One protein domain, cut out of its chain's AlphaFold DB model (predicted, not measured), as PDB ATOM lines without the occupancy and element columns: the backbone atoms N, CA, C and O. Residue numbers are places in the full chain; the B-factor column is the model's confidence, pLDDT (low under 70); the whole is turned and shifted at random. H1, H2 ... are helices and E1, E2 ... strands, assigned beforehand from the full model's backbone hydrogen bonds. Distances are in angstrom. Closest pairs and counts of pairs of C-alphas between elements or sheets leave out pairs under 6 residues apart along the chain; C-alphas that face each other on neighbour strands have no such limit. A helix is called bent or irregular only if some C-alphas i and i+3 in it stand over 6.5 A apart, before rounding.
ATOM      1  N   THR A 127     -29.858 -22.743 -66.504       96.38
ATOM      2  CA  THR A 127     -30.123 -22.373 -67.901       96.38
ATOM      3  C   THR A 127     -29.617 -20.967 -68.231       96.38
ATOM      4  O   THR A 127     -29.547 -20.116 -67.336       96.38
ATOM      5  N   PRO A 128     -29.330 -20.672 -69.516       96.44
ATOM      6  CA  PRO A 128     -28.946 -19.329 -69.948       96.44
ATOM      7  C   PRO A 128     -29.930 -18.233 -69.518       96.44
ATOM      8  O   PRO A 128     -29.516 -17.206 -68.985       96.44
ATOM      9  N   ASN A 129     -31.236 -18.475 -69.652       93.31
ATOM     10  CA  ASN A 129     -32.268 -17.479 -69.335       93.31
ATOM     11  C   ASN A 129     -32.336 -17.145 -67.835       93.31
ATOM     12  O   ASN A 129     -32.729 -16.044 -67.460       93.31
ATOM     13  N   GLN A 130     -31.935 -18.077 -66.963       93.88
ATOM     14  CA  GLN A 130     -31.816 -17.820 -65.526       93.88
ATOM     15  C   GLN A 130     -30.530 -17.061 -65.175       93.88
ATOM     16  O   GLN A 130     -30.492 -16.373 -64.154       93.88
ATOM     17  N   PHE A 131     -29.488 -17.193 -66.000       94.69
ATOM     18  CA  PHE A 131     -28.184 -16.584 -65.774       94.69
ATOM     19  C   PHE A 131     -28.220 -15.068 -65.978       94.69
ATOM     20  O   PHE A 131     -27.937 -14.324 -65.037       94.69
ATOM     21  N   ILE A 132     -28.646 -14.611 -67.161       94.12
ATOM     22  CA  ILE A 132     -28.910 -13.193 -67.433       94.12
ATOM     23  C   ILE A 132     -30.396 -13.028 -67.752       94.12
ATOM     24  O   ILE A 132     -30.863 -13.284 -68.862       94.12
ATOM     25  N   GLN A 133     -31.138 -12.611 -66.733       91.88
ATOM     26  CA  GLN A 133     -32.581 -12.406 -66.811       91.88
ATOM     27  C   GLN A 133     -32.921 -11.106 -67.539       91.88
ATOM     28  O   GLN A 133     -32.117 -10.169 -67.570       91.88
ATOM     29  N   VAL A 134     -34.117 -11.087 -68.124       92.00
ATOM     30  CA  VAL A 134     -34.726  -9.874 -68.672       92.00
ATOM     31  C   VAL A 134     -34.975  -8.888 -67.532       92.00
ATOM     32  O   VAL A 134     -35.285  -9.312 -66.418       92.00
ATOM     33  N   GLN A 135     -34.808  -7.597 -67.801       88.06
ATOM     34  CA  GLN A 135     -35.193  -6.521 -66.895       88.06
ATOM     35  C   GLN A 135     -36.009  -5.502 -67.672       88.06
ATOM     36  O   GLN A 135     -35.471  -4.849 -68.565       88.06
ATOM     37  N   TYR A 136     -37.285  -5.398 -67.320       85.25
ATOM     38  CA  TYR A 136     -38.158  -4.348 -67.820       85.25
ATOM     39  C   TYR A 136     -37.910  -3.069 -67.026       85.25
ATOM     40  O   TYR A 136     -37.703  -3.116 -65.810       85.25
ATOM     41  N   THR A 137     -37.965  -1.922 -67.694       75.62
ATOM     42  CA  THR A 137     -37.689  -0.614 -67.081       75.62
ATOM     43  C   THR A 137     -38.686  -0.253 -65.955       75.62
ATOM     44  O   THR A 137     -38.389   0.583 -65.099       75.62
ATOM     45  N   SER A 138     -39.839  -0.932 -65.871       65.81
ATOM     46  CA  SER A 138     -40.816  -0.813 -64.772       65.81
ATOM     47  C   SER A 138     -40.406  -1.505 -63.471       65.81
ATOM     48  O   SER A 138     -40.908  -1.150 -62.397       65.81
ATOM     49  N   GLU A 139     -39.492  -2.472 -63.528       62.44
ATOM     50  CA  GLU A 139     -38.987  -3.119 -62.329       62.44
ATOM     51  C   GLU A 139     -38.067  -2.139 -61.612       62.44
ATOM     52  O   GLU A 139     -37.062  -1.693 -62.166       62.44
ATOM     53  N   SER A 140     -38.403  -1.786 -60.363       54.72
ATOM     54  CA  SER A 140     -37.522  -0.950 -59.550       54.72
ATOM     55  C   SER A 140     -36.115  -1.530 -59.622       54.72
ATOM     56  O   SER A 140     -35.902  -2.676 -59.212       54.72
ATOM     57  N   ILE A 141     -35.185  -0.751 -60.183       54.78
ATOM     58  CA  ILE A 141     -33.757  -1.049 -60.240       54.78
ATOM     59  C   ILE A 141     -33.287  -1.023 -58.787       54.78
ATOM     60  O   ILE A 141     -32.714  -0.058 -58.295       54.78
ATOM     61  N   SER A 142     -33.625  -2.066 -58.035       49.53
ATOM     62  CA  SER A 142     -32.935  -2.379 -56.810       49.53
ATOM     63  C   SER A 142     -31.515  -2.598 -57.281       49.53
ATOM     64  O   SER A 142     -31.289  -3.533 -58.048       49.53
ATOM     65  N   ASP A 143     -30.622  -1.662 -56.948       53.41
ATOM     66  CA  ASP A 143     -29.192  -1.716 -57.230       53.41
ATOM     67  C   ASP A 143     -28.711  -3.130 -56.940       53.41
ATOM     68  O   ASP A 143     -28.448  -3.478 -55.790       53.41
ATOM     69  N   PHE A 144     -28.687  -3.994 -57.955       60.31
ATOM     70  CA  PHE A 144     -28.371  -5.389 -57.727       60.31
ATOM     71  C   PHE A 144     -26.881  -5.400 -57.431       60.31
ATOM     72  O   PHE A 144     -26.083  -5.136 -58.342       60.31
ATOM     73  N   PRO A 145     -26.474  -5.673 -56.177       70.31
ATOM     74  CA  PRO A 145     -25.066  -5.705 -55.866       70.31
ATOM     75  C   PRO A 145     -24.428  -6.793 -56.723       70.31
ATOM     76  O   PRO A 145     -25.053  -7.808 -57.055       70.31
ATOM     77  N   SER A 146     -23.167  -6.570 -57.085       85.31
ATOM     78  CA  SER A 146     -22.361  -7.605 -57.725       85.31
ATOM     79  C   SER A 146     -22.483  -8.887 -56.904       85.31
ATOM     80  O   SER A 146     -22.226  -8.875 -55.699       85.31
ATOM     81  N   ARG A 147     -22.927  -9.975 -57.533       90.00
ATOM     82  CA  ARG A 147     -23.238 -11.233 -56.845       90.00
ATOM     83  C   ARG A 147     -22.503 -12.385 -57.488       90.00
ATOM     84  O   ARG A 147     -22.240 -12.375 -58.689       90.00
ATOM     85  N   VAL A 148     -22.204 -13.397 -56.689       93.19
ATOM     86  CA  VAL A 148     -21.625 -14.634 -57.201       93.19
ATOM     87  C   VAL A 148     -22.739 -15.641 -57.429       93.19
ATOM     88  O   VAL A 148     -23.521 -15.938 -56.524       93.19
ATOM     89  N   ILE A 149     -22.802 -16.144 -58.657       93.75
ATOM     90  CA  ILE A 149     -23.784 -17.124 -59.112       93.75
ATOM     91  C   ILE A 149     -23.043 -18.400 -59.475       93.75
ATOM     92  O   ILE A 149     -21.982 -18.346 -60.097       93.75
ATOM     93  N   ARG A 150     -23.611 -19.548 -59.119       95.94
ATOM     94  CA  ARG A 150     -23.120 -20.837 -59.592       95.94
ATOM     95  C   ARG A 150     -23.847 -21.246 -60.863       95.94
ATOM     96  O   ARG A 150     -25.066 -21.369 -60.854       95.94
ATOM     97  N   ILE A 151     -23.101 -21.505 -61.932       96.94
ATOM     98  CA  ILE A 151     -23.636 -22.179 -63.116       96.94
ATOM     99  C   ILE A 151     -23.596 -23.684 -62.841       96.94
ATOM    100  O   ILE A 151     -22.529 -24.304 -62.911       96.94
ATOM    101  N   ALA A 152     -24.744 -24.255 -62.481       95.50
ATOM    102  CA  ALA A 152     -24.853 -25.612 -61.953       95.50
ATOM    103  C   ALA A 152     -24.288 -26.687 -62.900       95.50
ATOM    104  O   ALA A 152     -23.472 -27.495 -62.434       95.50
ATOM    105  N   PRO A 153     -24.579 -26.666 -64.225       96.25
ATOM    106  CA  PRO A 153     -24.098 -27.700 -65.145       96.25
ATOM    107  C   PRO A 153     -22.572 -27.818 -65.200       96.25
ATOM    108  O   PRO A 153     -22.039 -28.907 -65.401       96.25
ATOM    109  N   PHE A 154     -21.858 -26.711 -64.977       95.88
ATOM    110  CA  PHE A 154     -20.391 -26.660 -65.036       95.88
ATOM    111  C   PHE A 154     -19.745 -26.531 -63.658       95.88
ATOM    112  O   PHE A 154     -18.522 -26.480 -63.548       95.88
ATOM    113  N   ARG A 155     -20.563 -26.467 -62.596       94.75
ATOM    114  CA  ARG A 155     -20.145 -26.282 -61.201       94.75
ATOM    115  C   ARG A 155     -19.225 -25.075 -60.992       94.75
ATOM    116  O   ARG A 155     -18.446 -25.078 -60.039       94.75
ATOM    117  N   ARG A 156     -19.332 -24.051 -61.843       94.69
ATOM    118  CA  ARG A 156     -18.446 -22.883 -61.833       94.69
ATOM    119  C   ARG A 156     -19.120 -21.685 -61.181       94.69
ATOM    120  O   ARG A 156     -20.277 -21.389 -61.471       94.69
ATOM    121  N   ASN A 157     -18.372 -20.990 -60.331       96.00
ATOM    122  CA  ASN A 157     -18.796 -19.725 -59.748       96.00
ATOM    123  C   ASN A 157     -18.436 -18.581 -60.694       96.00
ATOM    124  O   ASN A 157     -17.328 -18.531 -61.218       96.00
ATOM    125  N   VAL A 158     -19.362 -17.654 -60.893       96.00
ATOM    126  CA  VAL A 158     -19.189 -16.487 -61.756       96.00
ATOM    127  C   VAL A 158     -19.535 -15.243 -60.960       96.00
ATOM    128  O   VAL A 158     -20.586 -15.186 -60.321       96.00
ATOM    129  N   LEU A 159     -18.666 -14.234 -61.007       95.44
ATOM    130  CA  LEU A 159     -18.972 -12.918 -60.459       95.44
ATOM    131  C   LEU A 159     -19.790 -12.139 -61.487       95.44
ATOM    132  O   LEU A 159     -19.252 -11.673 -62.490       95.44
ATOM    133  N   MET A 160     -21.084 -11.980 -61.239       93.94
ATOM    134  CA  MET A 160     -21.957 -11.209 -62.111       93.94
ATOM    135  C   MET A 160     -22.069  -9.768 -61.624       93.94
ATOM    136  O   MET A 160     -22.374  -9.516 -60.456       93.94
ATOM    137  N   THR A 161     -21.844  -8.821 -62.531       91.75
ATOM    138  CA  THR A 161     -21.927  -7.380 -62.266       91.75
ATOM    139  C   THR A 161     -22.879  -6.712 -63.249       91.75
ATOM    140  O   THR A 161     -22.920  -7.110 -64.412       91.75
ATOM    141  N   ARG A 162     -23.598  -5.680 -62.800       86.25
ATOM    142  CA  ARG A 162     -24.559  -4.919 -63.619       86.25
ATOM    143  C   ARG A 162     -24.331  -3.395 -63.627       86.25
ATOM    144  O   ARG A 162     -25.307  -2.656 -63.586       86.25
ATOM    145  N   PRO A 163     -23.088  -2.872 -63.617       83.19
ATOM    146  CA  PRO A 163     -22.921  -1.430 -63.760       83.19
ATOM    147  C   PRO A 163     -23.452  -0.983 -65.129       83.19
ATOM    148  O   PRO A 163     -23.310  -1.709 -66.114       83.19
ATOM    149  N   SER A 164     -24.048   0.204 -65.206       84.38
ATOM    150  CA  SER A 164     -24.393   0.811 -66.494       84.38
ATOM    151  C   SER A 164     -23.117   1.079 -67.293       84.38
ATOM    152  O   SER A 164     -22.117   1.529 -66.731       84.38
ATOM    153  N   ALA A 165     -23.132   0.807 -68.597       87.50
ATOM    154  CA  ALA A 165     -21.969   1.063 -69.432       87.50
ATOM    155  C   ALA A 165     -21.887   2.547 -69.823       87.50
ATOM    156  O   ALA A 165     -22.828   3.161 -70.343       87.50
ATOM    157  N   HIS A 166     -20.724   3.142 -69.577       90.00
ATOM    158  CA  HIS A 166     -20.424   4.524 -69.908       90.00
ATOM    159  C   HIS A 166     -19.600   4.622 -71.193       90.00
ATOM    160  O   HIS A 166     -19.042   3.655 -71.708       90.00
ATOM    161  N   VAL A 167     -19.494   5.840 -71.731       92.94
ATOM    162  CA  VAL A 167     -18.690   6.116 -72.934       92.94
ATOM    163  C   VAL A 167     -17.230   5.683 -72.752       92.94
ATOM    164  O   VAL A 167     -16.609   5.236 -73.710       92.94
ATOM    165  N   ALA A 168     -16.688   5.772 -71.533       93.56
ATOM    166  CA  ALA A 168     -15.338   5.303 -71.230       93.56
ATOM    167  C   ALA A 168     -15.179   3.791 -71.464       93.56
ATOM    168  O   ALA A 168     -14.176   3.375 -72.042       93.56
ATOM    169  N   ASP A 169     -16.183   2.999 -71.084       93.75
ATOM    170  CA  ASP A 169     -16.177   1.546 -71.253       93.75
ATOM    171  C   ASP A 169     -16.265   1.173 -72.732       93.75
ATOM    172  O   ASP A 169     -15.472   0.372 -73.218       93.75
ATOM    173  N   TYR A 170     -17.137   1.843 -73.492       94.69
ATOM    174  CA  TYR A 170     -17.184   1.672 -74.945       94.69
ATOM    175  C   TYR A 170     -15.832   2.009 -75.599       94.69
ATOM    176  O   TYR A 170     -15.319   1.247 -76.418       94.69
ATOM    177  N   LYS A 171     -15.203   3.128 -75.213       94.00
ATOM    178  CA  LYS A 171     -13.906   3.558 -75.767       94.00
ATOM    179  C   LYS A 171     -12.756   2.604 -75.452       94.00
ATOM    180  O   LYS A 171     -11.787   2.568 -76.211       94.00
ATOM    181  N   GLU A 172     -12.855   1.826 -74.380       94.69
ATOM    182  CA  GLU A 172     -11.876   0.792 -74.046       94.69
ATOM    183  C   GLU A 172     -11.874  -0.358 -75.069       94.69
ATOM    184  O   GLU A 172     -10.809  -0.911 -75.369       94.69
ATOM    185  N   PHE A 173     -13.037  -0.663 -75.656       95.69
ATOM    186  CA  PHE A 173     -13.243  -1.786 -76.580       95.69
ATOM    187  C   PHE A 173     -13.545  -1.376 -78.028       95.69
ATOM    188  O   PHE A 173     -13.584  -2.237 -78.903       95.69
ATOM    189  N   GLU A 174     -13.677  -0.076 -78.310       94.06
ATOM    190  CA  GLU A 174     -13.954   0.465 -79.650       94.06
ATOM    191  C   GLU A 174     -12.985  -0.074 -80.715       94.06
ATOM    192  O   GLU A 174     -13.406  -0.368 -81.828       94.06
ATOM    193  N   TRP A 175     -11.702  -0.252 -80.381       93.88
ATOM    194  CA  TRP A 175     -10.706  -0.792 -81.318       93.88
ATOM    195  C   TRP A 175     -11.062  -2.199 -81.814       93.88
ATOM    196  O   TRP A 175     -10.868  -2.496 -82.987       93.88
ATOM    197  N   LEU A 176     -11.589  -3.051 -80.932       95.12
ATOM    198  CA  LEU A 176     -11.953  -4.422 -81.265       95.12
ATOM    199  C   LEU A 176     -13.290  -4.459 -82.004       95.12
ATOM    200  O   LEU A 176     -13.437  -5.222 -82.946       95.12
ATOM    201  N   LEU A 177     -14.239  -3.607 -81.613       93.88
ATOM    202  CA  LEU A 177     -15.537  -3.496 -82.286       93.88
ATOM    203  C   LEU A 177     -15.410  -2.977 -83.724       93.88
ATOM    204  O   LEU A 177     -16.208  -3.349 -84.575       93.88
ATOM    205  N   LYS A 178     -14.427  -2.107 -83.986       91.12
ATOM    206  CA  LYS A 178     -14.208  -1.513 -85.311       91.12
ATOM    207  C   LYS A 178     -13.400  -2.378 -86.261       91.12
ATOM    208  O   LYS A 178     -13.655  -2.355 -87.455       91.12
ATOM    209  N   HIS A 179     -12.390  -3.068 -85.744       89.88
ATOM    210  CA  HIS A 179     -11.369  -3.695 -86.587       89.88
ATOM    211  C   HIS A 179     -11.198  -5.192 -86.303       89.88
ATOM    212  O   HIS A 179     -10.376  -5.848 -86.939       89.88
ATOM    213  N   GLY A 180     -11.888  -5.726 -85.294       91.81
ATOM    214  CA  GLY A 180     -11.787  -7.123 -84.894       91.81
ATOM    215  C   GLY A 180     -12.771  -7.986 -85.660       91.81
ATOM    216  O   GLY A 180     -13.943  -7.647 -85.779       91.81
ATOM    217  N   SER A 181     -12.304  -9.139 -86.118       92.06
ATOM    218  CA  SER A 181     -13.167 -10.173 -86.672       92.06
ATOM    219  C   SER A 181     -13.807 -10.991 -85.553       92.06
ATOM    220  O   SER A 181     -13.213 -11.213 -84.490       92.06
ATOM    221  N   SER A 182     -15.019 -11.480 -85.814       93.44
ATOM    222  CA  SER A 182     -15.701 -12.393 -84.900       93.44
ATOM    223  C   SER A 182     -14.907 -13.690 -84.731       93.44
ATOM    224  O   SER A 182     -14.263 -14.182 -85.652       93.44
ATOM    225  N   GLU A 183     -14.970 -14.250 -83.532       94.19
ATOM    226  CA  GLU A 183     -14.406 -15.541 -83.155       94.19
ATOM    227  C   GLU A 183     -12.869 -15.666 -83.173       94.19
ATOM    228  O   GLU A 183     -12.333 -16.756 -82.930       94.19
ATOM    229  N   ILE A 184     -12.147 -14.552 -83.290       95.81
ATOM    230  CA  ILE A 184     -10.681 -14.512 -83.249       95.81
ATOM    231  C   ILE A 184     -10.182 -13.858 -81.950       95.81
ATOM    232  O   ILE A 184     -10.808 -12.949 -81.405       95.81
ATOM    233  N   TRP A 185      -9.055 -14.350 -81.425       97.31
ATOM    234  CA  TRP A 185      -8.390 -13.777 -80.252       97.31
ATOM    235  C   TRP A 185      -7.430 -12.652 -80.641       97.31
ATOM    236  O   TRP A 185      -6.674 -12.783 -81.600       97.31
ATOM    237  N   TYR A 186      -7.388 -11.598 -79.830       96.75
ATOM    238  CA  TYR A 186      -6.534 -10.428 -80.012       96.75
ATOM    239  C   TYR A 186      -5.862 -10.024 -78.698       96.75
ATOM    240  O   TYR A 186      -6.463 -10.108 -77.626       96.75
ATOM    241  N   GLU A 187      -4.633  -9.519 -78.776       95.00
ATOM    242  CA  GLU A 187      -4.051  -8.700 -77.705       95.00
ATOM    243  C   GLU A 187      -4.421  -7.233 -77.939       95.00
ATOM    244  O   GLU A 187      -4.486  -6.778 -79.082       95.00
ATOM    245  N   LYS A 188      -4.628  -6.467 -76.862       94.06
ATOM    246  CA  LYS A 188      -4.907  -5.032 -76.994       94.06
ATOM    247  C   LYS A 188      -3.713  -4.320 -77.649       94.06
ATOM    248  O   LYS A 188      -2.619  -4.335 -77.070       94.06
ATOM    249  N   PRO A 189      -3.896  -3.640 -78.795       91.94
ATOM    250  CA  PRO A 189      -2.795  -2.959 -79.454       91.94
ATOM    251  C   PRO A 189      -2.276  -1.781 -78.632       91.94
ATOM    252  O   PRO A 189      -2.979  -1.165 -77.825       91.94
ATOM    253  N   THR A 190      -1.022  -1.407 -78.882       90.94
ATOM    254  CA  THR A 190      -0.453  -0.209 -78.262       90.94
ATOM    255  C   THR A 190      -1.172   1.051 -78.754       90.94
ATOM    256  O   THR A 190      -1.638   1.125 -79.892       90.94
ATOM    257  N   LYS A 191      -1.188   2.108 -77.931       90.25
ATOM    258  CA  LYS A 191      -1.745   3.414 -78.338       90.25
ATOM    259  C   LYS A 191      -1.085   3.969 -79.607       90.25
ATOM    260  O   LYS A 191      -1.732   4.702 -80.345       90.25
ATOM    261  N   ALA A 192       0.191   3.659 -79.849       89.50
ATOM    262  CA  ALA A 192       0.895   4.073 -81.060       89.50
ATOM    263  C   ALA A 192       0.363   3.343 -82.300       89.50
ATOM    264  O   ALA A 192       0.081   3.993 -83.302       89.50
ATOM    265  N   HIS A 193       0.146   2.032 -82.195       88.44
ATOM    266  CA  HIS A 193      -0.434   1.230 -83.268       88.44
ATOM    267  C   HIS A 193      -1.871   1.672 -83.589       88.44
ATOM    268  O   HIS A 193      -2.175   1.959 -84.740       88.44
ATOM    269  N   LEU A 194      -2.718   1.895 -82.572       87.62
ATOM    270  CA  LEU A 194      -4.078   2.425 -82.782       87.62
ATOM    271  C   LEU A 194      -4.100   3.812 -83.444       87.62
ATOM    272  O   LEU A 194      -5.054   4.142 -84.143       87.62
ATOM    273  N   ARG A 195      -3.079   4.652 -83.215       86.88
ATOM    274  CA  ARG A 195      -2.942   5.926 -83.939       86.88
ATOM    275  C   ARG A 195      -2.564   5.702 -85.400       86.88
ATOM    276  O   ARG A 195      -3.117   6.387 -86.248       86.88
ATOM    277  N   SER A 196      -1.671   4.751 -85.674       85.88
ATOM    278  CA  SER A 196      -1.269   4.384 -87.037       85.88
ATOM    279  C   SER A 196      -2.465   3.927 -87.871       85.88
ATOM    280  O   SER A 196      -2.672   4.470 -88.952       85.88
ATOM    281  N   ILE A 197      -3.297   3.024 -87.329       85.38
ATOM    282  CA  ILE A 197      -4.529   2.552 -87.986       85.38
ATOM    283  C   ILE A 197      -5.415   3.746 -88.364       85.38
ATOM    284  O   ILE A 197      -5.715   3.940 -89.538       85.38
ATOM    285  N   ARG A 198      -5.730   4.632 -87.408       83.44
ATOM    286  CA  ARG A 198      -6.563   5.822 -87.677       83.44
ATOM    287  C   ARG A 198      -5.976   6.753 -88.737       83.44
ATOM    288  O   ARG A 198      -6.720   7.367 -89.494       83.44
ATOM    289  N   THR A 199      -4.653   6.920 -88.766       82.56
ATOM    290  CA  THR A 199      -3.992   7.746 -89.784       82.56
ATOM    291  C   THR A 199      -4.106   7.115 -91.170       82.56
ATOM    292  O   THR A 199      -4.320   7.838 -92.139       82.56
ATOM    293  N   LEU A 200      -3.997   5.790 -91.279       80.12
ATOM    294  CA  LEU A 200      -4.164   5.078 -92.549       80.12
ATOM    295  C   LEU A 200      -5.609   5.142 -93.053       80.12
ATOM    296  O   LEU A 200      -5.819   5.453 -94.225       80.12
ATOM    297  N   GLU A 201      -6.586   4.972 -92.160       78.00
ATOM    298  CA  GLU A 201      -8.011   5.129 -92.478       78.00
ATOM    299  C   GLU A 201      -8.334   6.530 -93.004       78.00
ATOM    300  O   GLU A 201      -9.030   6.680 -94.007       78.00
ATOM    301  N   ALA A 202      -7.780   7.570 -92.372       77.81
ATOM    302  CA  ALA A 202      -7.963   8.951 -92.815       77.81
ATOM    303  C   ALA A 202      -7.363   9.221 -94.206       77.81
ATOM    304  O   ALA A 202      -7.839  10.102 -94.919       77.81
ATOM    305  N   ASN A 203      -6.339   8.459 -94.598       76.94
ATOM    306  CA  ASN A 203      -5.641   8.606 -95.873       76.94
ATOM    307  C   ASN A 203      -6.169   7.662 -96.972       76.94
ATOM    308  O   ASN A 203      -5.582   7.622 -98.054       76.94
ATOM    309  N   TRP A 204      -7.246   6.906 -96.706       64.38
ATOM    310  CA  TRP A 204      -7.834   5.907 -97.618       64.38
ATOM    311  C   TRP A 204      -6.814   4.891 -98.152       64.38
ATOM    312  O   TRP A 204      -6.927   4.386 -99.270       64.38
ATOM    313  N   TRP A 205      -5.784   4.604 -97.362       62.28
ATOM    314  CA  TRP A 205      -4.904   3.473 -97.623       62.28
ATOM    315  C   TRP A 205      -5.507   2.229 -96.991       62.28
ATOM    316  O   TRP A 205      -6.277   2.344 -96.039       62.28
ATOM    317  N   ALA A 206      -5.197   1.059 -97.564       57.81
ATOM    318  CA  ALA A 206      -5.736  -0.215 -97.102       57.81
ATOM    319  C   ALA A 206      -5.648  -0.281 -95.564       57.81
ATOM    320  O   ALA A 206      -4.554  -0.053 -95.032       57.81
ATOM    321  N   PRO A 207      -6.781  -0.478 -94.863       60.47
ATOM    322  CA  PRO A 207      -6.803  -0.441 -93.412       60.47
ATOM    323  C   PRO A 207      -5.838  -1.498 -92.879       60.47
ATOM    324  O   PRO A 207      -5.863  -2.650 -93.307       60.47
ATOM    325  N   ASP A 208      -4.945  -1.081 -91.984       64.25
ATOM    326  CA  ASP A 208      -4.063  -2.006 -91.280       64.25
ATOM    327  C   ASP A 208      -4.948  -2.822 -90.331       64.25
ATOM    328  O   ASP A 208      -5.564  -2.274 -89.410       64.25
ATOM    329  N   GLU A 209      -5.107  -4.110 -90.634       76.56
ATOM    330  CA  GLU A 209      -5.971  -5.013 -89.880       76.56
ATOM    331  C   GLU A 209      -5.369  -5.302 -88.501       76.56
ATOM    332  O   GLU A 209      -4.149  -5.355 -88.314       76.56
ATOM    333  N   LEU A 210      -6.231  -5.532 -87.506       87.38
ATOM    334  CA  LEU A 210      -5.753  -6.002 -86.212       87.38
ATOM    335  C   LEU A 210      -5.043  -7.338 -86.380       87.38
ATOM    336  O   LEU A 210      -5.601  -8.289 -86.922       87.38
ATOM    337  N   LEU A 211      -3.836  -7.432 -85.826       89.62
ATOM    338  CA  LEU A 211      -3.072  -8.669 -85.868       89.62
ATOM    339  C   LEU A 211      -3.738  -9.730 -84.977       89.62
ATOM    340  O   LEU A 211      -3.780  -9.555 -83.752       89.62
ATOM    341  N   PRO A 212      -4.239 -10.837 -85.556       93.00
ATOM    342  CA  PRO A 212      -4.848 -11.903 -84.782       93.00
ATOM    343  C   PRO A 212      -3.786 -12.645 -83.967       93.00
ATOM    344  O   PRO A 212      -2.654 -12.862 -84.411       93.00
ATOM    345  N   LEU A 213      -4.158 -13.097 -82.772       92.62
ATOM    346  CA  LEU A 213      -3.300 -13.917 -81.928       92.62
ATOM    347  C   LEU A 213      -3.370 -15.386 -82.371       92.62
ATOM    348  O   LEU A 213      -4.152 -16.181 -81.850       92.62
ATOM    349  N   LEU A 214      -2.525 -15.755 -83.336       90.56
ATOM    350  CA  LEU A 214      -2.534 -17.077 -83.981       90.56
ATOM    351  C   LEU A 214      -2.259 -18.257 -83.029       90.56
ATOM    352  O   LEU A 214      -2.670 -19.381 -83.296       90.56
ATOM    353  N   ASN A 215      -1.566 -18.020 -81.916       90.25
ATOM    354  CA  ASN A 215      -1.222 -19.020 -80.903       90.25
ATOM    355  C   ASN A 215      -1.939 -18.753 -79.569       90.25
ATOM    356  O   ASN A 215      -1.355 -18.917 -78.490       90.25
ATOM    357  N   ALA A 216      -3.195 -18.309 -79.637       92.38
ATOM    358  CA  ALA A 216      -4.006 -18.052 -78.456       92.38
ATOM    359  C   ALA A 216      -4.155 -19.312 -77.585       92.38
ATOM    360  O   ALA A 216      -4.503 -20.395 -78.056       92.38
ATOM    361  N   ARG A 217      -3.894 -19.149 -76.289       92.31
ATOM    362  CA  ARG A 217      -4.016 -20.165 -75.239       92.31
ATOM    363  C   ARG A 217      -4.829 -19.559 -74.098       92.31
ATOM    364  O   ARG A 217      -4.245 -19.150 -73.089       92.31
ATOM    365  N   PRO A 218      -6.151 -19.423 -74.292       93.94
ATOM    366  CA  PRO A 218      -7.013 -18.770 -73.326       93.94
ATOM    367  C   PRO A 218      -7.091 -19.577 -72.037       93.94
ATOM    368  O   PRO A 218      -7.471 -20.747 -72.030       93.94
ATOM    369  N   VAL A 219      -6.734 -18.931 -70.934       92.38
ATOM    370  CA  VAL A 219      -6.843 -19.504 -69.597       92.38
ATOM    371  C   VAL A 219      -8.316 -19.637 -69.203       92.38
ATOM    372  O   VAL A 219      -9.125 -18.738 -69.438       92.38
ATOM    373  N   SER A 220      -8.656 -20.746 -68.547       93.88
ATOM    374  CA  SER A 220      -9.942 -20.915 -67.868       93.88
ATOM    375  C   SER A 220      -9.855 -20.326 -66.460       93.88
ATOM    376  O   SER A 220      -9.247 -20.931 -65.576       93.88
ATOM    377  N   LEU A 221     -10.467 -19.160 -66.246       92.69
ATOM    378  CA  LEU A 221     -10.466 -18.479 -64.949       92.69
ATOM    379  C   LEU A 221     -11.336 -19.237 -63.944       92.69
ATOM    380  O   LEU A 221     -12.440 -19.664 -64.274       92.69
ATOM    381  N   GLU A 222     -10.873 -19.360 -62.702       91.50
ATOM    382  CA  GLU A 222     -11.628 -20.034 -61.638       91.50
ATOM    383  C   GLU A 222     -12.972 -19.343 -61.361       91.50
ATOM    384  O   GLU A 222     -13.998 -20.004 -61.222       91.50
ATOM    385  N   THR A 223     -12.972 -18.009 -61.325       94.44
ATOM    386  CA  THR A 223     -14.175 -17.186 -61.161       94.44
ATOM    387  C   THR A 223     -14.184 -16.087 -62.222       94.44
ATOM    388  O   THR A 223     -13.661 -14.997 -61.974       94.44
ATOM    389  N   PRO A 224     -14.709 -16.348 -63.434       96.69
ATOM    390  CA  PRO A 224     -14.827 -15.312 -64.449       96.69
ATOM    391  C   PRO A 224     -15.807 -14.223 -64.002       96.69
ATOM    392  O   PRO A 224     -16.727 -14.466 -63.214       96.69
ATOM    393  N   LYS A 225     -15.616 -13.014 -64.532       96.50
ATOM    394  CA  LYS A 225     -16.527 -11.887 -64.333       96.50
ATOM    395  C   LYS A 225     -17.464 -11.777 -65.530       96.50
ATOM    396  O   LYS A 225     -16.998 -11.733 -66.664       96.50
ATOM    397  N   VAL A 226     -18.767 -11.689 -65.296       97.19
ATOM    398  CA  VAL A 226     -19.755 -11.459 -66.356       97.19
ATOM    399  C   VAL A 226     -20.451 -10.133 -66.136       97.19
ATOM    400  O   VAL A 226     -21.118  -9.919 -65.122       97.19
ATOM    401  N   TRP A 227     -20.284  -9.235 -67.102       94.88
ATOM    402  CA  TRP A 227     -21.010  -7.981 -67.145       94.88
ATOM    403  C   TRP A 227     -22.356  -8.169 -67.850       94.88
ATOM    404  O   TRP A 227     -22.432  -8.222 -69.073       94.88
ATOM    405  N   ALA A 228     -23.427  -8.254 -67.064       93.75
ATOM    406  CA  ALA A 228     -24.797  -8.221 -67.565       93.75
ATOM    407  C   ALA A 228     -25.228  -6.755 -67.757       93.75
ATOM    408  O   ALA A 228     -25.843  -6.171 -66.869       93.75
ATOM    409  N   SER A 229     -24.790  -6.140 -68.860       93.31
ATOM    410  CA  SER A 229     -25.130  -4.760 -69.239       93.31
ATOM    411  C   SER A 229     -26.576  -4.644 -69.746       93.31
ATOM    412  O   SER A 229     -27.236  -5.663 -69.964       93.31
ATOM    413  N   ALA A 230     -27.032  -3.412 -70.010       92.81
ATOM    414  CA  ALA A 230     -28.347  -3.144 -70.600       92.81
ATOM    415  C   ALA A 230     -28.550  -3.905 -71.923       92.81
ATOM    416  O   ALA A 230     -29.589  -4.521 -72.134       92.81
ATOM    417  N   ALA A 231     -27.504  -4.005 -72.751       94.69
ATOM    418  CA  ALA A 231     -27.512  -4.803 -73.980       94.69
ATOM    419  C   ALA A 231     -27.863  -6.291 -73.772       94.69
ATOM    420  O   ALA A 231     -28.271  -6.959 -74.714       94.69
ATOM    421  N   MET A 232     -27.692  -6.830 -72.562       94.62
ATOM    422  CA  MET A 232     -27.971  -8.234 -72.235       94.62
ATOM    423  C   MET A 232     -29.257  -8.421 -71.424       94.62
ATOM    424  O   MET A 232     -29.784  -9.532 -71.343       94.62
ATOM    425  N   THR A 233     -29.751  -7.368 -70.777       93.88
ATOM    426  CA  THR A 233     -30.905  -7.432 -69.870       93.88
ATOM    427  C   THR A 233     -32.164  -6.827 -70.473       93.88
ATOM    428  O   THR A 233     -33.240  -7.343 -70.198       93.88
ATOM    429  N   THR A 234     -32.044  -5.796 -71.309       93.62
ATOM    430  CA  THR A 234     -33.188  -5.105 -71.914       93.62
ATOM    431  C   THR A 234     -33.834  -5.981 -72.992       93.62
ATOM    432  O   THR A 234     -33.128  -6.436 -73.902       93.62
ATOM    433  N   PRO A 235     -35.143  -6.263 -72.898       93.50
ATOM    434  CA  PRO A 235     -35.864  -7.007 -73.919       93.50
ATOM    435  C   PRO A 235     -36.255  -6.105 -75.103       93.50
ATOM    436  O   PRO A 235     -36.130  -4.884 -75.041       93.50
ATOM    437  N   THR A 236     -36.709  -6.700 -76.207       92.88
ATOM    438  CA  THR A 236     -37.162  -5.950 -77.396       92.88
ATOM    439  C   THR A 236     -38.530  -5.294 -77.208       92.88
ATOM    440  O   THR A 236     -38.834  -4.325 -77.898       92.88
ATOM    441  N   ASP A 237     -39.328  -5.787 -76.263       90.88
ATOM    442  CA  ASP A 237     -40.658  -5.301 -75.889       90.88
ATOM    443  C   ASP A 237     -40.640  -4.449 -74.605       90.88
ATOM    444  O   ASP A 237     -41.596  -4.468 -73.833       90.88
ATOM    445  N   ASP A 238     -39.544  -3.724 -74.343       89.75
ATOM    446  CA  ASP A 238     -39.395  -2.941 -73.109       89.75
ATOM    447  C   ASP A 238     -40.408  -1.790 -72.990       89.75
ATOM    448  O   ASP A 238     -40.800  -1.151 -73.970       89.75
ATOM    449  N   ASP A 239     -40.797  -1.511 -71.748       86.75
ATOM    450  CA  ASP A 239     -41.851  -0.570 -71.387       86.75
ATOM    451  C   ASP A 239     -41.499   0.883 -71.761       86.75
ATOM    452  O   ASP A 239     -40.481   1.430 -71.331       86.75
ATOM    453  N   ILE A 240     -42.400   1.574 -72.472       84.50
ATOM    454  CA  ILE A 240     -42.231   3.000 -72.806       84.50
ATOM    455  C   ILE A 240     -43.002   3.888 -71.840       84.50
ATOM    456  O   ILE A 240     -44.230   3.868 -71.819       84.50
ATOM    457  N   PHE A 241     -42.292   4.741 -71.102       78.81
ATOM    458  CA  PHE A 241     -42.894   5.631 -70.101       78.81
ATOM    459  C   PHE A 241     -43.284   7.007 -70.653       78.81
ATOM    460  O   PHE A 241     -44.253   7.623 -70.208       78.81
ATOM    461  N   GLU A 242     -42.554   7.499 -71.652       76.75
ATOM    462  CA  GLU A 242     -42.790   8.815 -72.243       76.75
ATOM    463  C   GLU A 242     -43.694   8.702 -73.475       76.75
ATOM    464  O   GLU A 242     -43.242   8.491 -74.601       76.75
ATOM    465  N   CYS A 243     -45.005   8.856 -73.269       79.50
ATOM    466  CA  CYS A 243     -45.950   8.941 -74.379       79.50
ATOM    467  C   CYS A 243     -45.940  10.345 -74.996       79.50
ATOM    468  O   CYS A 243     -46.560  11.273 -74.477       79.50
ATOM    469  N   THR A 244     -45.287  10.499 -76.144       74.06
ATOM    470  CA  THR A 244     -45.367  11.728 -76.954       74.06
ATOM    471  C   THR A 244     -46.575  11.744 -77.899       74.06
ATOM    472  O   THR A 244     -46.924  12.799 -78.424       74.06
ATOM    473  N   GLY A 245     -47.247  10.599 -78.082       72.50
ATOM    474  CA  GLY A 245     -48.395  10.422 -78.982       72.50
ATOM    475  C   GLY A 245     -49.751  10.864 -78.420       72.50
ATOM    476  O   GLY A 245     -50.745  10.830 -79.136       72.50
ATOM    477  N   VAL A 271     -36.325  -5.003 -87.436       93.56
ATOM    478  CA  VAL A 271     -34.945  -4.582 -87.675       93.56
ATOM    479  C   VAL A 271     -33.980  -5.698 -87.269       93.56
ATOM    480  O   VAL A 271     -33.963  -6.110 -86.111       93.56
ATOM    481  N   PRO A 272     -33.110  -6.176 -88.179       94.94
ATOM    482  CA  PRO A 272     -32.104  -7.158 -87.809       94.94
ATOM    483  C   PRO A 272     -31.069  -6.518 -86.874       94.94
ATOM    484  O   PRO A 272     -30.403  -5.543 -87.226       94.94
ATOM    485  N   LEU A 273     -30.933  -7.074 -85.672       96.31
ATOM    486  CA  LEU A 273     -29.989  -6.616 -84.656       96.31
ATOM    487  C   LEU A 273     -28.750  -7.508 -84.607       96.31
ATOM    488  O   LEU A 273     -28.802  -8.702 -84.907       96.31
ATOM    489  N   ILE A 274     -27.642  -6.926 -84.158       96.62
ATOM    490  CA  ILE A 274     -26.421  -7.651 -83.836       96.62
ATOM    491  C   ILE A 274     -25.948  -7.311 -82.425       96.62
ATOM    492  O   ILE A 274     -25.719  -6.156 -82.065       96.62
ATOM    493  N   TYR A 275     -25.802  -8.350 -81.615       97.75
ATOM    494  CA  TYR A 275     -25.301  -8.305 -80.252       97.75
ATOM    495  C   TYR A 275     -23.812  -8.617 -80.287       97.75
ATOM    496  O   TYR A 275     -23.405  -9.726 -80.634       97.75
ATOM    497  N   CYS A 276     -22.988  -7.641 -79.927       97.94
ATOM    498  CA  CYS A 276     -21.544  -7.793 -79.866       97.94
ATOM    499  C   CYS A 276     -21.108  -8.079 -78.432       97.94
ATOM    500  O   CYS A 276     -21.399  -7.298 -77.527       97.94
ATOM    501  N   LEU A 277     -20.376  -9.171 -78.232       98.31
ATOM    502  CA  LEU A 277     -19.845  -9.607 -76.946       98.31
ATOM    503  C   LEU A 277     -18.323  -9.574 -76.974       98.31
ATOM    504  O   LEU A 277     -17.697 -10.214 -77.816       98.31
ATOM    505  N   VAL A 278     -17.716  -8.871 -76.024       98.38
ATOM    506  CA  VAL A 278     -16.265  -8.870 -75.838       98.38
ATOM    507  C   VAL A 278     -15.922  -9.777 -74.670       98.38
ATOM    508  O   VAL A 278     -16.056  -9.403 -73.500       98.38
ATOM    509  N   PHE A 279     -15.447 -10.974 -74.986       98.50
ATOM    510  CA  PHE A 279     -14.882 -11.876 -73.994       98.50
ATOM    511  C   PHE A 279     -13.424 -11.551 -73.738       98.50
ATOM    512  O   PHE A 279     -12.703 -11.077 -74.614       98.50
ATOM    513  N   SER A 280     -12.976 -11.828 -72.521       97.75
ATOM    514  CA  SER A 280     -11.598 -11.614 -72.125       97.75
ATOM    515  C   SER A 280     -11.108 -12.702 -71.174       97.75
ATOM    516  O   SER A 280     -11.852 -13.224 -70.339       97.75
ATOM    517  N   THR A 281      -9.831 -13.044 -71.306       96.31
ATOM    518  CA  THR A 281      -9.103 -13.905 -70.370       96.31
ATOM    519  C   THR A 281      -7.597 -13.636 -70.466       96.31
ATOM    520  O   THR A 281      -7.166 -12.749 -71.201       96.31
ATOM    521  N   CYS A 282      -6.781 -14.386 -69.735       93.62
ATOM    522  CA  CYS A 282      -5.329 -14.316 -69.814       93.62
ATOM    523  C   CYS A 282      -4.778 -15.305 -70.853       93.62
ATOM    524  O   CYS A 282      -5.265 -16.428 -70.987       93.62
ATOM    525  N   GLN A 283      -3.712 -14.910 -71.545       92.31
ATOM    526  CA  GLN A 283      -2.893 -15.788 -72.374       92.31
ATOM    527  C   GLN A 283      -1.964 -16.616 -71.486       92.31
ATOM    528  O   GLN A 283      -1.150 -16.059 -70.747       92.31
ATOM    529  N   ALA A 284      -2.017 -17.943 -71.580       87.88
ATOM    530  CA  ALA A 284      -1.079 -18.796 -70.855       87.88
ATOM    531  C   ALA A 284       0.363 -18.608 -71.376       87.88
ATOM    532  O   ALA A 284       0.607 -18.679 -72.589       87.88
ATOM    533  N   SER A 285       1.325 -18.395 -70.467       79.19
ATOM    534  CA  SER A 285       2.760 -18.353 -70.798       79.19
ATOM    535  C   SER A 285       3.264 -19.730 -71.232       79.19
ATOM    536  O   SER A 285       3.930 -19.838 -72.262       79.19
ATOM    537  N   ASP A 286       2.838 -20.773 -70.515       72.38
ATOM    538  CA  ASP A 286       3.218 -22.165 -70.740       72.38
ATOM    539  C   ASP A 286       2.000 -23.063 -71.004       72.38
ATOM    540  O   ASP A 286       0.907 -22.779 -70.513       72.38
ATOM    541  N   PRO A 287       2.161 -24.181 -71.738       64.81
ATOM    542  CA  PRO A 287       1.064 -25.108 -72.029       64.81
ATOM    543  C   PRO A 287       0.487 -25.822 -70.791       64.81
ATOM    544  O   PRO A 287      -0.600 -26.386 -70.875       64.81
ATOM    545  N   PHE A 288       1.200 -25.816 -69.657       58.91
ATOM    546  CA  PHE A 288       0.867 -26.598 -68.461       58.91
ATOM    547  C   PHE A 288       0.977 -25.762 -67.176       58.91
ATOM    548  O   PHE A 288       1.781 -26.063 -66.296       58.91
ATOM    549  N   VAL A 289       0.184 -24.698 -67.044       58.00
ATOM    550  CA  VAL A 289       0.127 -23.940 -65.783       58.00
ATOM    551  C   VAL A 289      -0.957 -24.534 -64.881       58.00
ATOM    552  O   VAL A 289      -2.143 -24.433 -65.176       58.00
ATOM    553  N   HIS A 290      -0.540 -25.145 -63.771       50.41
ATOM    554  CA  HIS A 290      -1.417 -25.492 -62.651       50.41
ATOM    555  C   HIS A 290      -1.299 -24.385 -61.592       50.41
ATOM    556  O   HIS A 290      -0.239 -24.231 -60.990       50.41
ATOM    557  N   GLY A 291      -2.367 -23.617 -61.358       54.31
ATOM    558  CA  GLY A 291      -2.451 -22.663 -60.242       54.31
ATOM    559  C   GLY A 291      -2.858 -21.235 -60.620       54.31
ATOM    560  O   GLY A 291      -2.790 -20.829 -61.775       54.31
ATOM    561  N   ALA A 292      -3.271 -20.469 -59.605       55.25
ATOM    562  CA  ALA A 292      -3.920 -19.154 -59.690       55.25
ATOM    563  C   ALA A 292      -3.005 -17.966 -60.082       55.25
ATOM    564  O   ALA A 292      -3.409 -16.810 -59.971       55.25
ATOM    565  N   HIS A 293      -1.776 -18.218 -60.538       55.66
ATOM    566  CA  HIS A 293      -0.812 -17.172 -60.898       55.66
ATOM    567  C   HIS A 293      -0.687 -17.043 -62.415       55.66
ATOM    568  O   HIS A 293       0.308 -17.436 -63.025       55.66
ATOM    569  N   PHE A 294      -1.717 -16.476 -63.039       63.50
ATOM    570  CA  PHE A 294      -1.684 -16.162 -64.462       63.50
ATOM    571  C   PHE A 294      -0.950 -14.834 -64.677       63.50
ATOM    572  O   PHE A 294      -1.566 -13.779 -64.750       63.50
ATOM    573  N   ASN A 295       0.374 -14.884 -64.836       65.44
ATOM    574  CA  ASN A 295       1.189 -13.735 -65.275       65.44
ATOM    575  C   ASN A 295       1.049 -13.458 -66.791       65.44
ATOM    576  O   ASN A 295       1.963 -12.948 -67.438       65.44
ATOM    577  N   GLY A 296      -0.078 -13.866 -67.374       78.12
ATOM    578  CA  GLY A 296      -0.379 -13.757 -68.794       78.12
ATOM    579  C   GLY A 296      -0.863 -12.367 -69.182       78.12
ATOM    580  O   GLY A 296      -1.429 -11.642 -68.367       78.12
ATOM    581  N   ARG A 297      -0.679 -12.000 -70.452       89.56
ATOM    582  CA  ARG A 297      -1.310 -10.800 -71.015       89.56
ATOM    583  C   ARG A 297      -2.808 -11.023 -71.177       89.56
ATOM    584  O   ARG A 297      -3.230 -12.143 -71.464       89.56
ATOM    585  N   GLN A 298      -3.594  -9.960 -71.035       93.94
ATOM    586  CA  GLN A 298      -5.017 -10.021 -71.341       93.94
ATOM    587  C   GLN A 298      -5.212 -10.185 -72.851       93.94
ATOM    588  O   GLN A 298      -4.641  -9.435 -73.646       93.94
ATOM    589  N   ILE A 299      -6.047 -11.146 -73.217       96.81
ATOM    590  CA  ILE A 299      -6.501 -11.392 -74.579       96.81
ATOM    591  C   ILE A 299      -8.013 -11.248 -74.643       96.81
ATOM    592  O   ILE A 299      -8.723 -11.503 -73.665       96.81
ATOM    593  N   TYR A 300      -8.494 -10.822 -75.802       98.19
ATOM    594  CA  TYR A 300      -9.881 -10.465 -76.046       98.19
ATOM    595  C   TYR A 300     -10.405 -11.198 -77.271       98.19
ATOM    596  O   TYR A 300      -9.657 -11.425 -78.218       98.19
ATOM    597  N   LYS A 301     -11.685 -11.557 -77.256       97.94
ATOM    598  CA  LYS A 301     -12.362 -12.220 -78.367       97.94
ATOM    599  C   LYS A 301     -13.725 -11.580 -78.572       97.94
ATOM    600  O   LYS A 301     -14.496 -11.479 -77.620       97.94
ATOM    601  N   LEU A 302     -13.992 -11.141 -79.797       97.75
ATOM    602  CA  LEU A 302     -15.291 -10.608 -80.195       97.75
ATOM    603  C   LEU A 302     -16.192 -11.760 -80.640       97.75
ATOM    604  O   LEU A 302     -15.760 -12.625 -81.396       97.75
ATOM    605  N   PHE A 303     -17.438 -11.758 -80.188       97.50
ATOM    606  CA  PHE A 303     -18.510 -12.588 -80.726       97.50
ATOM    607  C   PHE A 303     -19.663 -11.703 -81.174       97.50
ATOM    608  O   PHE A 303     -19.915 -10.651 -80.583       97.50
ATOM    609  N   LYS A 304     -20.364 -12.153 -82.210       96.94
ATOM    610  CA  LYS A 304     -21.538 -11.500 -82.778       96.94
ATOM    611  C   LYS A 304     -22.713 -12.477 -82.751       96.94
ATOM    612  O   LYS A 304     -22.585 -13.603 -83.225       96.94
ATOM    613  N   CYS A 305     -23.847 -12.057 -82.204       97.00
ATOM    614  CA  CYS A 305     -25.066 -12.863 -82.110       97.00
ATOM    615  C   CYS A 305     -26.256 -12.100 -82.704       97.00
ATOM    616  O   CYS A 305     -26.331 -10.886 -82.568       97.00
ATOM    617  N   GLY A 306     -27.203 -12.798 -83.334       96.06
ATOM    618  CA  GLY A 306     -28.383 -12.162 -83.947       96.06
ATOM    619  C   GLY A 306     -29.539 -11.872 -82.981       96.06
ATOM    620  O   GLY A 306     -30.540 -11.294 -83.384       96.06
ATOM    621  N   SER A 307     -29.442 -12.301 -81.721       96.19
ATOM    622  CA  SER A 307     -30.475 -12.068 -80.710       96.19
ATOM    623  C   SER A 307     -29.891 -12.008 -79.305       96.19
ATOM    624  O   SER A 307     -28.790 -12.513 -79.043       96.19
ATOM    625  N   ARG A 308     -30.672 -11.436 -78.384       96.56
ATOM    626  CA  ARG A 308     -30.359 -11.393 -76.957       96.56
ATOM    627  C   ARG A 308     -30.194 -12.799 -76.388       96.56
ATOM    628  O   ARG A 308     -29.230 -13.065 -75.681       96.56
ATOM    629  N   GLU A 309     -31.095 -13.716 -76.716       96.75
ATOM    630  CA  GLU A 309     -31.107 -15.081 -76.177       96.75
ATOM    631  C   GLU A 309     -29.866 -15.856 -76.628       96.75
ATOM    632  O   GLU A 309     -29.250 -16.560 -75.826       96.75
ATOM    633  N   ALA A 310     -29.449 -15.674 -77.886       97.56
ATOM    634  CA  ALA A 310     -28.205 -16.240 -78.396       97.56
ATOM    635  C   ALA A 310     -26.984 -15.642 -77.679       97.56
ATOM    636  O   ALA A 310     -26.092 -16.381 -77.264       97.56
ATOM    637  N   ALA A 311     -26.973 -14.325 -77.458       98.06
ATOM    638  CA  ALA A 311     -25.906 -13.649 -76.727       98.06
ATOM    639  C   ALA A 311     -25.803 -14.123 -75.263       98.06
ATOM    640  O   ALA A 311     -24.711 -14.378 -74.752       98.06
ATOM    641  N   VAL A 312     -26.938 -14.278 -74.577       98.12
ATOM    642  CA  VAL A 312     -27.002 -14.784 -73.197       98.12
ATOM    643  C   VAL A 312     -26.550 -16.243 -73.124       98.12
ATOM    644  O   VAL A 312     -25.812 -16.605 -72.205       98.12
ATOM    645  N   ALA A 313     -26.939 -17.078 -74.093       98.25
ATOM    646  CA  ALA A 313     -26.450 -18.449 -74.204       98.25
ATOM    647  C   ALA A 313     -24.930 -18.492 -74.392       98.25
ATOM    648  O   ALA A 313     -24.251 -19.218 -73.664       98.25
ATOM    649  N   GLU A 314     -24.383 -17.668 -75.285       98.25
ATOM    650  CA  GLU A 314     -22.938 -17.591 -75.497       98.25
ATOM    651  C   GLU A 314     -22.212 -17.159 -74.217       98.25
ATOM    652  O   GLU A 314     -21.251 -17.799 -73.797       98.25
ATOM    653  N   ALA A 315     -22.718 -16.141 -73.511       98.25
ATOM    654  CA  ALA A 315     -22.161 -15.715 -72.228       98.25
ATOM    655  C   ALA A 315     -22.205 -16.827 -71.163       98.25
ATOM    656  O   ALA A 315     -21.241 -17.000 -70.412       98.25
ATOM    657  N   PHE A 316     -23.296 -17.596 -71.108       98.25
ATOM    658  CA  PHE A 316     -23.464 -18.725 -70.191       98.25
ATOM    659  C   PHE A 316     -22.427 -19.825 -70.441       98.25
ATOM    660  O   PHE A 316     -21.757 -20.269 -69.503       98.25
ATOM    661  N   TYR A 317     -22.248 -20.243 -71.697       98.12
ATOM    662  CA  TYR A 317     -21.276 -21.281 -72.050       98.12
ATOM    663  C   TYR A 317     -19.833 -20.772 -71.966       98.12
ATOM    664  O   TYR A 317     -18.978 -21.462 -71.411       98.12
ATOM    665  N   ALA A 318     -19.542 -19.554 -72.422       98.00
ATOM    666  CA  ALA A 318     -18.202 -18.979 -72.346       98.00
ATOM    667  C   ALA A 318     -17.732 -18.801 -70.894       98.00
ATOM    668  O   ALA A 318     -16.607 -19.177 -70.553       98.00
ATOM    669  N   ALA A 319     -18.592 -18.292 -70.008       97.88
ATOM    670  CA  ALA A 319     -18.255 -18.172 -68.594       97.88
ATOM    671  C   ALA A 319     -18.206 -19.543 -67.916       97.88
ATOM    672  O   ALA A 319     -17.237 -19.855 -67.232       97.88
ATOM    673  N   GLY A 320     -19.222 -20.379 -68.126       97.00
ATOM    674  CA  GLY A 320     -19.388 -21.649 -67.431       97.00
ATOM    675  C   GLY A 320     -18.425 -22.751 -67.874       97.00
ATOM    676  O   GLY A 320     -17.743 -23.351 -67.040       97.00
ATOM    677  N   VAL A 321     -18.339 -23.006 -69.178       95.94
ATOM    678  CA  VAL A 321     -17.472 -24.041 -69.758       95.94
ATOM    679  C   VAL A 321     -16.041 -23.535 -69.818       95.94
ATOM    680  O   VAL A 321     -15.145 -24.139 -69.226       95.94
ATOM    681  N   ASN A 322     -15.831 -22.401 -70.488       96.50
ATOM    682  CA  ASN A 322     -14.485 -21.954 -70.836       96.50
ATOM    683  C   ASN A 322     -13.817 -21.132 -69.730       96.50
ATOM    684  O   ASN A 322     -12.594 -20.999 -69.729       96.50
ATOM    685  N   GLY A 323     -14.582 -20.590 -68.780       96.75
ATOM    686  CA  GLY A 323     -14.033 -19.732 -67.734       96.75
ATOM    687  C   GLY A 323     -13.616 -18.356 -68.233       96.75
ATOM    688  O   GLY A 323     -12.656 -17.796 -67.707       96.75
ATOM    689  N   TRP A 324     -14.261 -17.828 -69.270       97.81
ATOM    690  CA  TRP A 324     -13.935 -16.513 -69.821       97.81
ATOM    691  C   TRP A 324     -14.825 -15.431 -69.224       97.81
ATOM    692  O   TRP A 324     -15.991 -15.664 -68.914       97.81
ATOM    693  N   SER A 325     -14.269 -14.233 -69.064       97.94
ATOM    694  CA  SER A 325     -15.026 -13.088 -68.565       97.94
ATOM    695  C   SER A 325     -15.735 -12.380 -69.714       97.94
ATOM    696  O   SER A 325     -15.102 -12.111 -70.732       97.94
ATOM    697  N   LEU A 326     -17.006 -12.018 -69.542       98.06
ATOM    698  CA  LEU A 326     -17.690 -11.078 -70.435       98.06
ATOM    699  C   LEU A 326     -17.349  -9.658 -69.973       98.06
ATOM    700  O   LEU A 326     -17.818  -9.215 -68.922       98.06
ATOM    701  N   ALA A 327     -16.485  -8.984 -70.730       97.00
ATOM    702  CA  ALA A 327     -15.896  -7.698 -70.364       97.00
ATOM    703  C   ALA A 327     -16.667  -6.490 -70.897       97.00
ATOM    704  O   ALA A 327     -16.517  -5.413 -70.334       97.00
ATOM    705  N   PHE A 328     -17.442  -6.649 -71.968       97.56
ATOM    706  CA  PHE A 328     -18.304  -5.611 -72.527       97.56
ATOM    707  C   PHE A 328     -19.320  -6.243 -73.476       97.56
ATOM    708  O   PHE A 328     -19.042  -7.284 -74.076       97.56
ATOM    709  N   SER A 329     -20.469  -5.600 -73.640       97.50
ATOM    710  CA  SER A 329     -21.424  -5.945 -74.685       97.50
ATOM    711  C   SER A 329     -22.227  -4.731 -75.130       97.50
ATOM    712  O   SER A 329     -22.454  -3.807 -74.348       97.50
ATOM    713  N   CYS A 330     -22.637  -4.738 -76.393       97.50
ATOM    714  CA  CYS A 330     -23.466  -3.697 -76.990       97.50
ATOM    715  C   CYS A 330     -24.345  -4.265 -78.109       97.50
ATOM    716  O   CYS A 330     -24.088  -5.366 -78.600       97.50
ATOM    717  N   VAL A 331     -25.334  -3.488 -78.549       97.44
ATOM    718  CA  VAL A 331     -26.215  -3.831 -79.673       97.44
ATOM    719  C   VAL A 331     -26.105  -2.774 -80.765       97.44
ATOM    720  O   VAL A 331     -26.045  -1.576 -80.481       97.44
ATOM    721  N   MET A 332     -26.061  -3.228 -82.011       95.56
ATOM    722  CA  MET A 332     -26.086  -2.400 -83.215       95.56
ATOM    723  C   MET A 332     -27.137  -2.949 -84.183       95.56
ATOM    724  O   MET A 332     -27.614  -4.076 -84.034       95.56
ATOM    725  N   LYS A 333     -27.491  -2.153 -85.187       94.00
ATOM    726  CA  LYS A 333     -28.309  -2.604 -86.313       94.00
ATOM    727  C   LYS A 333     -27.419  -3.307 -87.341       94.00
ATOM    728  O   LYS A 333     -26.384  -2.765 -87.732       94.00
ATOM    729  N   LEU A 334     -27.814  -4.504 -87.772       91.69
ATOM    730  CA  LEU A 334     -27.141  -5.223 -88.854       91.69
ATOM    731  C   LEU A 334     -27.235  -4.386 -90.137       91.69
ATOM    732  O   LEU A 334     -28.281  -3.800 -90.416       91.69
ATOM    733  N   GLY A 335     -26.153  -4.297 -90.907       85.12
ATOM    734  CA  GLY A 335     -26.087  -3.388 -92.055       85.12
ATOM    735  C   GLY A 335     -25.507  -2.002 -91.747       85.12
ATOM    736  O   GLY A 335     -25.143  -1.246 -92.647       85.12
ATOM    737  N   GLU A 336     -25.429  -1.637 -90.465       84.12
ATOM    738  CA  GLU A 336     -24.919  -0.336 -90.010       84.12
ATOM    739  C   GLU A 336     -23.685  -0.477 -89.112       84.12
ATOM    740  O   GLU A 336     -23.253   0.481 -88.477       84.12
ATOM    741  N   GLU A 337     -23.100  -1.669 -89.058       81.00
ATOM    742  CA  GLU A 337     -21.894  -1.954 -88.292       81.00
ATOM    743  C   GLU A 337     -20.615  -1.462 -88.982       81.00
ATOM    744  O   GLU A 337     -20.598  -1.123 -90.167       81.00
ATOM    745  N   PHE A 338     -19.509  -1.439 -88.231       81.69
ATOM    746  CA  PHE A 338     -18.222  -0.925 -88.713       81.69
ATOM    747  C   PHE A 338     -17.617  -1.719 -89.879       81.69
ATOM    748  O   PHE A 338     -16.743  -1.192 -90.562       81.69
ATOM    749  N   GLU A 339     -18.074  -2.952 -90.120       75.25
ATOM    750  CA  GLU A 339     -17.678  -3.740 -91.295       75.25
ATOM    751  C   GLU A 339     -18.317  -3.206 -92.587       75.25
ATOM    752  O   GLU A 339     -17.700  -3.258 -93.649       75.25
ATOM    753  N   GLU A 340     -19.529  -2.651 -92.500       72.25
ATOM    754  CA  GLU A 340     -20.314  -2.223 -93.662       72.25
ATOM    755  C   GLU A 340     -20.275  -0.706 -93.884       72.25
ATOM    756  O   GLU A 340     -20.419  -0.226 -95.011       72.25
ATOM    757  N   ARG A 341     -20.057   0.072 -92.816       73.62
ATOM    758  CA  ARG A 341     -20.100   1.536 -92.851       73.62
ATOM    759  C   ARG A 341     -18.931   2.162 -92.098       73.62
ATOM    760  O   ARG A 341     -18.657   1.856 -90.941       73.62
ATOM    761  N   SER A 342     -18.299   3.161 -92.716       74.06
ATOM    762  CA  SER A 342     -17.386   4.065 -92.013       74.06
ATOM    763  C   SER A 342     -18.187   5.135 -91.268       74.06
ATOM    764  O   SER A 342     -18.848   5.959 -91.904       74.06
ATOM    765  N   GLY A 343     -18.119   5.159 -89.937       80.88
ATOM    766  CA  GLY A 343     -18.887   6.126 -89.158       80.88
ATOM    767  C   GLY A 343     -18.425   6.327 -87.722       80.88
ATOM    768  O   GLY A 343     -17.606   5.580 -87.173       80.88
ATOM    769  N   THR A 344     -18.951   7.377 -87.096       86.25
ATOM    770  CA  THR A 344     -18.768   7.626 -85.665       86.25
ATOM    771  C   THR A 344     -19.861   6.942 -84.862       86.25
ATOM    772  O   THR A 344     -21.043   7.086 -85.161       86.25
ATOM    773  N   ALA A 345     -19.459   6.227 -83.814       90.69
ATOM    774  CA  ALA A 345     -20.389   5.615 -82.878       90.69
ATOM    775  C   ALA A 345     -21.148   6.686 -82.083       90.69
ATOM    776  O   ALA A 345     -20.521   7.556 -81.469       90.69
ATOM    777  N   LYS A 346     -22.475   6.586 -82.040       92.94
ATOM    778  CA  LYS A 346     -23.363   7.397 -81.205       92.94
ATOM    779  C   LYS A 346     -24.106   6.476 -80.250       92.94
ATOM    780  O   LYS A 346     -24.790   5.550 -80.681       92.94
ATOM    781  N   LYS A 347     -23.968   6.745 -78.952       94.00
ATOM    782  CA  LYS A 347     -24.731   6.039 -77.923       94.00
ATOM    783  C   LYS A 347     -26.219   6.358 -78.085       94.00
ATOM    784  O   LYS A 347     -26.572   7.535 -78.175       94.00
ATOM    785  N   VAL A 348     -27.060   5.332 -78.070       93.94
ATOM    786  CA  VAL A 348     -28.501   5.471 -77.822       93.94
ATOM    787  C   VAL A 348     -28.825   5.001 -76.405       93.94
ATOM    788  O   VAL A 348     -28.129   4.139 -75.866       93.94
ATOM    789  N   ASN A 349     -29.830   5.617 -75.784       90.44
ATOM    790  CA  ASN A 349     -30.182   5.341 -74.388       90.44
ATOM    791  C   ASN A 349     -31.155   4.174 -74.250       90.44
ATOM    792  O   ASN A 349     -31.053   3.447 -73.274       90.44
ATOM    793  N   GLU A 350     -32.033   3.988 -75.236       91.69
ATOM    794  CA  GLU A 350     -33.033   2.923 -75.260       91.69
ATOM    795  C   GLU A 350     -32.802   2.007 -76.463       91.69
ATOM    796  O   GLU A 350     -32.400   2.470 -77.537       91.69
ATOM    797  N   LEU A 351     -33.082   0.711 -76.305       94.19
ATOM    798  CA  LEU A 351     -32.836  -0.285 -77.352       94.19
ATOM    799  C   LEU A 351     -33.653   0.003 -78.622       94.19
ATOM    800  O   LEU A 351     -33.126  -0.063 -79.732       94.19
ATOM    801  N   TRP A 352     -34.920   0.395 -78.465       92.56
ATOM    802  CA  TRP A 352     -35.823   0.693 -79.581       92.56
ATOM    803  C   TRP A 352     -35.354   1.872 -80.452       92.56
ATOM    804  O   TRP A 352     -35.721   1.954 -81.623       92.56
ATOM    805  N   MET A 353     -34.491   2.759 -79.938       93.19
ATOM    806  CA  MET A 353     -33.926   3.870 -80.720       93.19
ATOM    807  C   MET A 353     -32.980   3.403 -81.838       93.19
ATOM    808  O   MET A 353     -32.663   4.185 -82.739       93.19
ATOM    809  N   LEU A 354     -32.525   2.142 -81.806       93.88
ATOM    810  CA  LEU A 354     -31.782   1.532 -82.916       93.88
ATOM    811  C   LEU A 354     -32.637   1.372 -84.177       93.88
ATOM    812  O   LEU A 354     -32.093   1.358 -85.278       93.88
ATOM    813  N   ALA A 355     -33.955   1.254 -84.018       92.25
ATOM    814  CA  ALA A 355     -34.874   1.075 -85.132       92.25
ATOM    815  C   ALA A 355     -35.309   2.401 -85.771       92.25
ATOM    816  O   ALA A 355     -35.843   2.408 -86.877       92.25
ATOM    817  N   GLU A 356     -35.060   3.533 -85.107       90.25
ATOM    818  CA  GLU A 356     -35.323   4.841 -85.695       90.25
ATOM    819  C   GLU A 356     -34.367   5.113 -86.853       90.25
ATOM    820  O   GLU A 356     -33.156   4.885 -86.749       90.25
ATOM    821  N   GLU A 357     -34.892   5.663 -87.941       83.12
ATOM    822  CA  GLU A 357     -34.062   6.167 -89.028       83.12
ATOM    823  C   GLU A 357     -33.211   7.347 -88.525       83.12
ATOM    824  O   GLU A 357     -33.595   8.085 -87.614       83.12
ATOM    825  N   ASP A 358     -31.994   7.474 -89.047       74.94
ATOM    826  CA  ASP A 358     -31.142   8.643 -88.821       74.94
ATOM    827  C   ASP A 358     -30.863   9.268 -90.182       74.94
ATOM    828  O   ASP A 358     -30.482   8.569 -91.124       74.94
ATOM    829  N   ASP A 359     -31.033  10.583 -90.277       67.75
ATOM    830  CA  ASP A 359     -30.706  11.328 -91.491       67.75
ATOM    831  C   ASP A 359     -29.183  11.345 -91.736       67.75
ATOM    832  O   ASP A 359     -28.720  11.560 -92.861       67.75
ATOM    833  N   ASP A 360     -28.378  11.103 -90.692       76.44
ATOM    834  CA  ASP A 360     -26.921  11.102 -90.780       76.44
ATOM    835  C   ASP A 360     -26.342   9.713 -91.086       76.44
ATOM    836  O   ASP A 360     -25.980   8.935 -90.199       76.44
ATOM    837  N   GLN A 361     -26.133   9.448 -92.378       72.56
ATOM    838  CA  GLN A 361     -25.456   8.244 -92.878       72.56
ATOM    839  C   GLN A 361     -24.027   8.040 -92.336       72.56
ATOM    840  O   GLN A 361     -23.440   6.990 -92.583       72.56
ATOM    841  N   LYS A 362     -23.429   9.006 -91.624       80.88
ATOM    842  CA  LYS A 362     -22.081   8.880 -91.037       80.88
ATOM    843  C   LYS A 362     -22.090   8.417 -89.584       80.88
ATOM    844  O   LYS A 362     -21.018   8.222 -89.005       80.88
ATOM    845  N   THR A 363     -23.263   8.236 -88.992       88.12
ATOM    846  CA  THR A 363     -23.394   7.839 -87.597       88.12
ATOM    847  C   THR A 363     -23.808   6.370 -87.487       88.12
ATOM    848  O   THR A 363     -24.637   5.877 -88.246       88.12
ATOM    849  N   ILE A 364     -23.185   5.657 -86.545       90.44
ATOM    850  CA  ILE A 364     -23.504   4.269 -86.198       90.44
ATOM    851  C   ILE A 364     -24.120   4.286 -84.805       90.44
ATOM    852  O   ILE A 364     -23.451   4.664 -83.839       90.44
ATOM    853  N   LYS A 365     -25.398   3.920 -84.695       93.81
ATOM    854  CA  LYS A 365     -26.095   3.858 -83.408       93.81
ATOM    855  C   LYS A 365     -25.664   2.608 -82.644       93.81
ATOM    856  O   LYS A 365     -25.657   1.508 -83.190       93.81
ATOM    857  N   VAL A 366     -25.304   2.789 -81.378       95.69
ATOM    858  CA  VAL A 366     -24.860   1.704 -80.498       95.69
ATOM    859  C   VAL A 366     -25.593   1.806 -79.166       95.69
ATOM    860  O   VAL A 366     -25.524   2.838 -78.498       95.69
ATOM    861  N   PHE A 367     -26.273   0.736 -78.768       96.25
ATOM    862  CA  PHE A 367     -26.934   0.615 -77.470       96.25
ATOM    863  C   PHE A 367     -26.033  -0.139 -76.485       96.25
ATOM    864  O   PHE A 367     -25.543  -1.225 -76.815       96.25
ATOM    865  N   TYR A 368     -25.781   0.440 -75.305       93.94
ATOM    866  CA  TYR A 368     -24.982  -0.172 -74.233       93.94
ATOM    867  C   TYR A 368     -25.237   0.428 -72.844       93.94
ATOM    868  O   TYR A 368     -25.404   1.672 -72.727       93.94
TER     869      TYR A 368
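AT A GLANCE: This is residues 127 to 245 and 271 to 368 of the 368 residues of an uncharacterized protein of Alternaria arborescens (UniProt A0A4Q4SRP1). Look for a strongly twisted four-strand sheet in the middle, E3, E6, E5 and E7, with H5 over one face and H2 over the other. At edge strand E7 two smaller sheets adjoin it, E1, E2, E4 through E4 and E8, E9 through E9, while H3 lies far out. The 217 printed residues run H1 E1 E2 H2 E3 H3 E4 H4 E5 E6 H5 E7 E8 H6 E9, six helices and nine strands; the class is mixed, with 106 residues, under half, in named elements. The sheet E3 E6 E5 E7 is antiparallel, E1 E2 E4 mixed, E8 E9 parallel. The whole is compact, radius of gyration of the C-alphas 18.2 A, and flat, 61 by 49 by 25 A.

IN THESE COORDINATES: Find C-alpha 128 at (-28.946, -19.329, -69.948), where H1, residues 128 to 131, begins. Then come E1, 147 to 151; E2, 156 to 161; H2, 167 to 179, 18.3 A and irregular, C-alphas 172 and 175 being 7.5 A apart; E3, 185 to 187; H3, 191 to 202, 16.7 A; E4, 225 to 227; and H4, 230 to 233. E5, 273 to 282, starts at (-29.989, -6.616, -84.656) and spans 29.8 A. E6, 298 to 305, spans 22.9 A, H5, 308 to 322, 20.0 A, and E7, 325 to 333, 24.5 A. E8, 344 to 348, H6, 351 to 354, and E9, 363 to 367, follow, E9 ending at (-26.934, 0.615, -77.470).

HOW THE PARTS SIT: In the large sheet look at N 186 and O 300, 2.8 A, for E3 and E6; N 277 and O 303, 2.8 A, for the hairpin E5 and E6; N 276 and O 330, 2.9 A, for E5 and E7. It makes three layers, helices on both faces: H5 runs along E5, 11 degrees on the local plane, height 9.1 A, and H2, on the opposite face, across E6 at 78 degrees, height 8.5 A. E6, H5, E7 form a split strand-helix-strand unit, E5 between its strands, with a right-handed crossover. H5 is also on the sheet E1 E2 E4, two layers, height 6.7 A; in that sheet N 149 and O 158 are 2.9 A apart in the hairpin E1 and E2, and N 226 and O 159 are 2.8 A apart between the parallel neighbours E2 and E4. C-alphas 226 and 326, of E4 and E7, are 4.6 A apart; C-alphas 331 and 367, of E7 and E9, 5.0 A. E8, H6, E9 are a strand-helix-strand unit of parallel neighbours, right-handed, with N 346 and O 364 at 2.8 A; H6 only grazes the large sheet, as does H4. H1 touches H5, C-alphas 128 and 313 at 5.0 A; H4 touches residues 308 to 312 of H5 alone, C-alphas 232 and 308 being closest at 6.2 A. H3 is close to H2 but not clearly touching, C-alphas 175 and 194 at 7.5 A. Each O i to N i+4 pair is within hydrogen-bond range in H3 and H5, 6 of 9 in H2; H1, H4 and H6 are too short for one.

THE WHOLE: The farthest C-alphas, Gly 245 and Phe 288, are 62.5 A apart. Residues 246 to 270 are not printed, and C-alphas 245 and 271 stand 21.9 A apart across the cut. The links H1 to E1, H3 to E4 and E5 to E6 are long. Mean pLDDT of the printed part is 87.9; residues 138 to 144, 204 to 208, 287 to 295 and 359 are under 70.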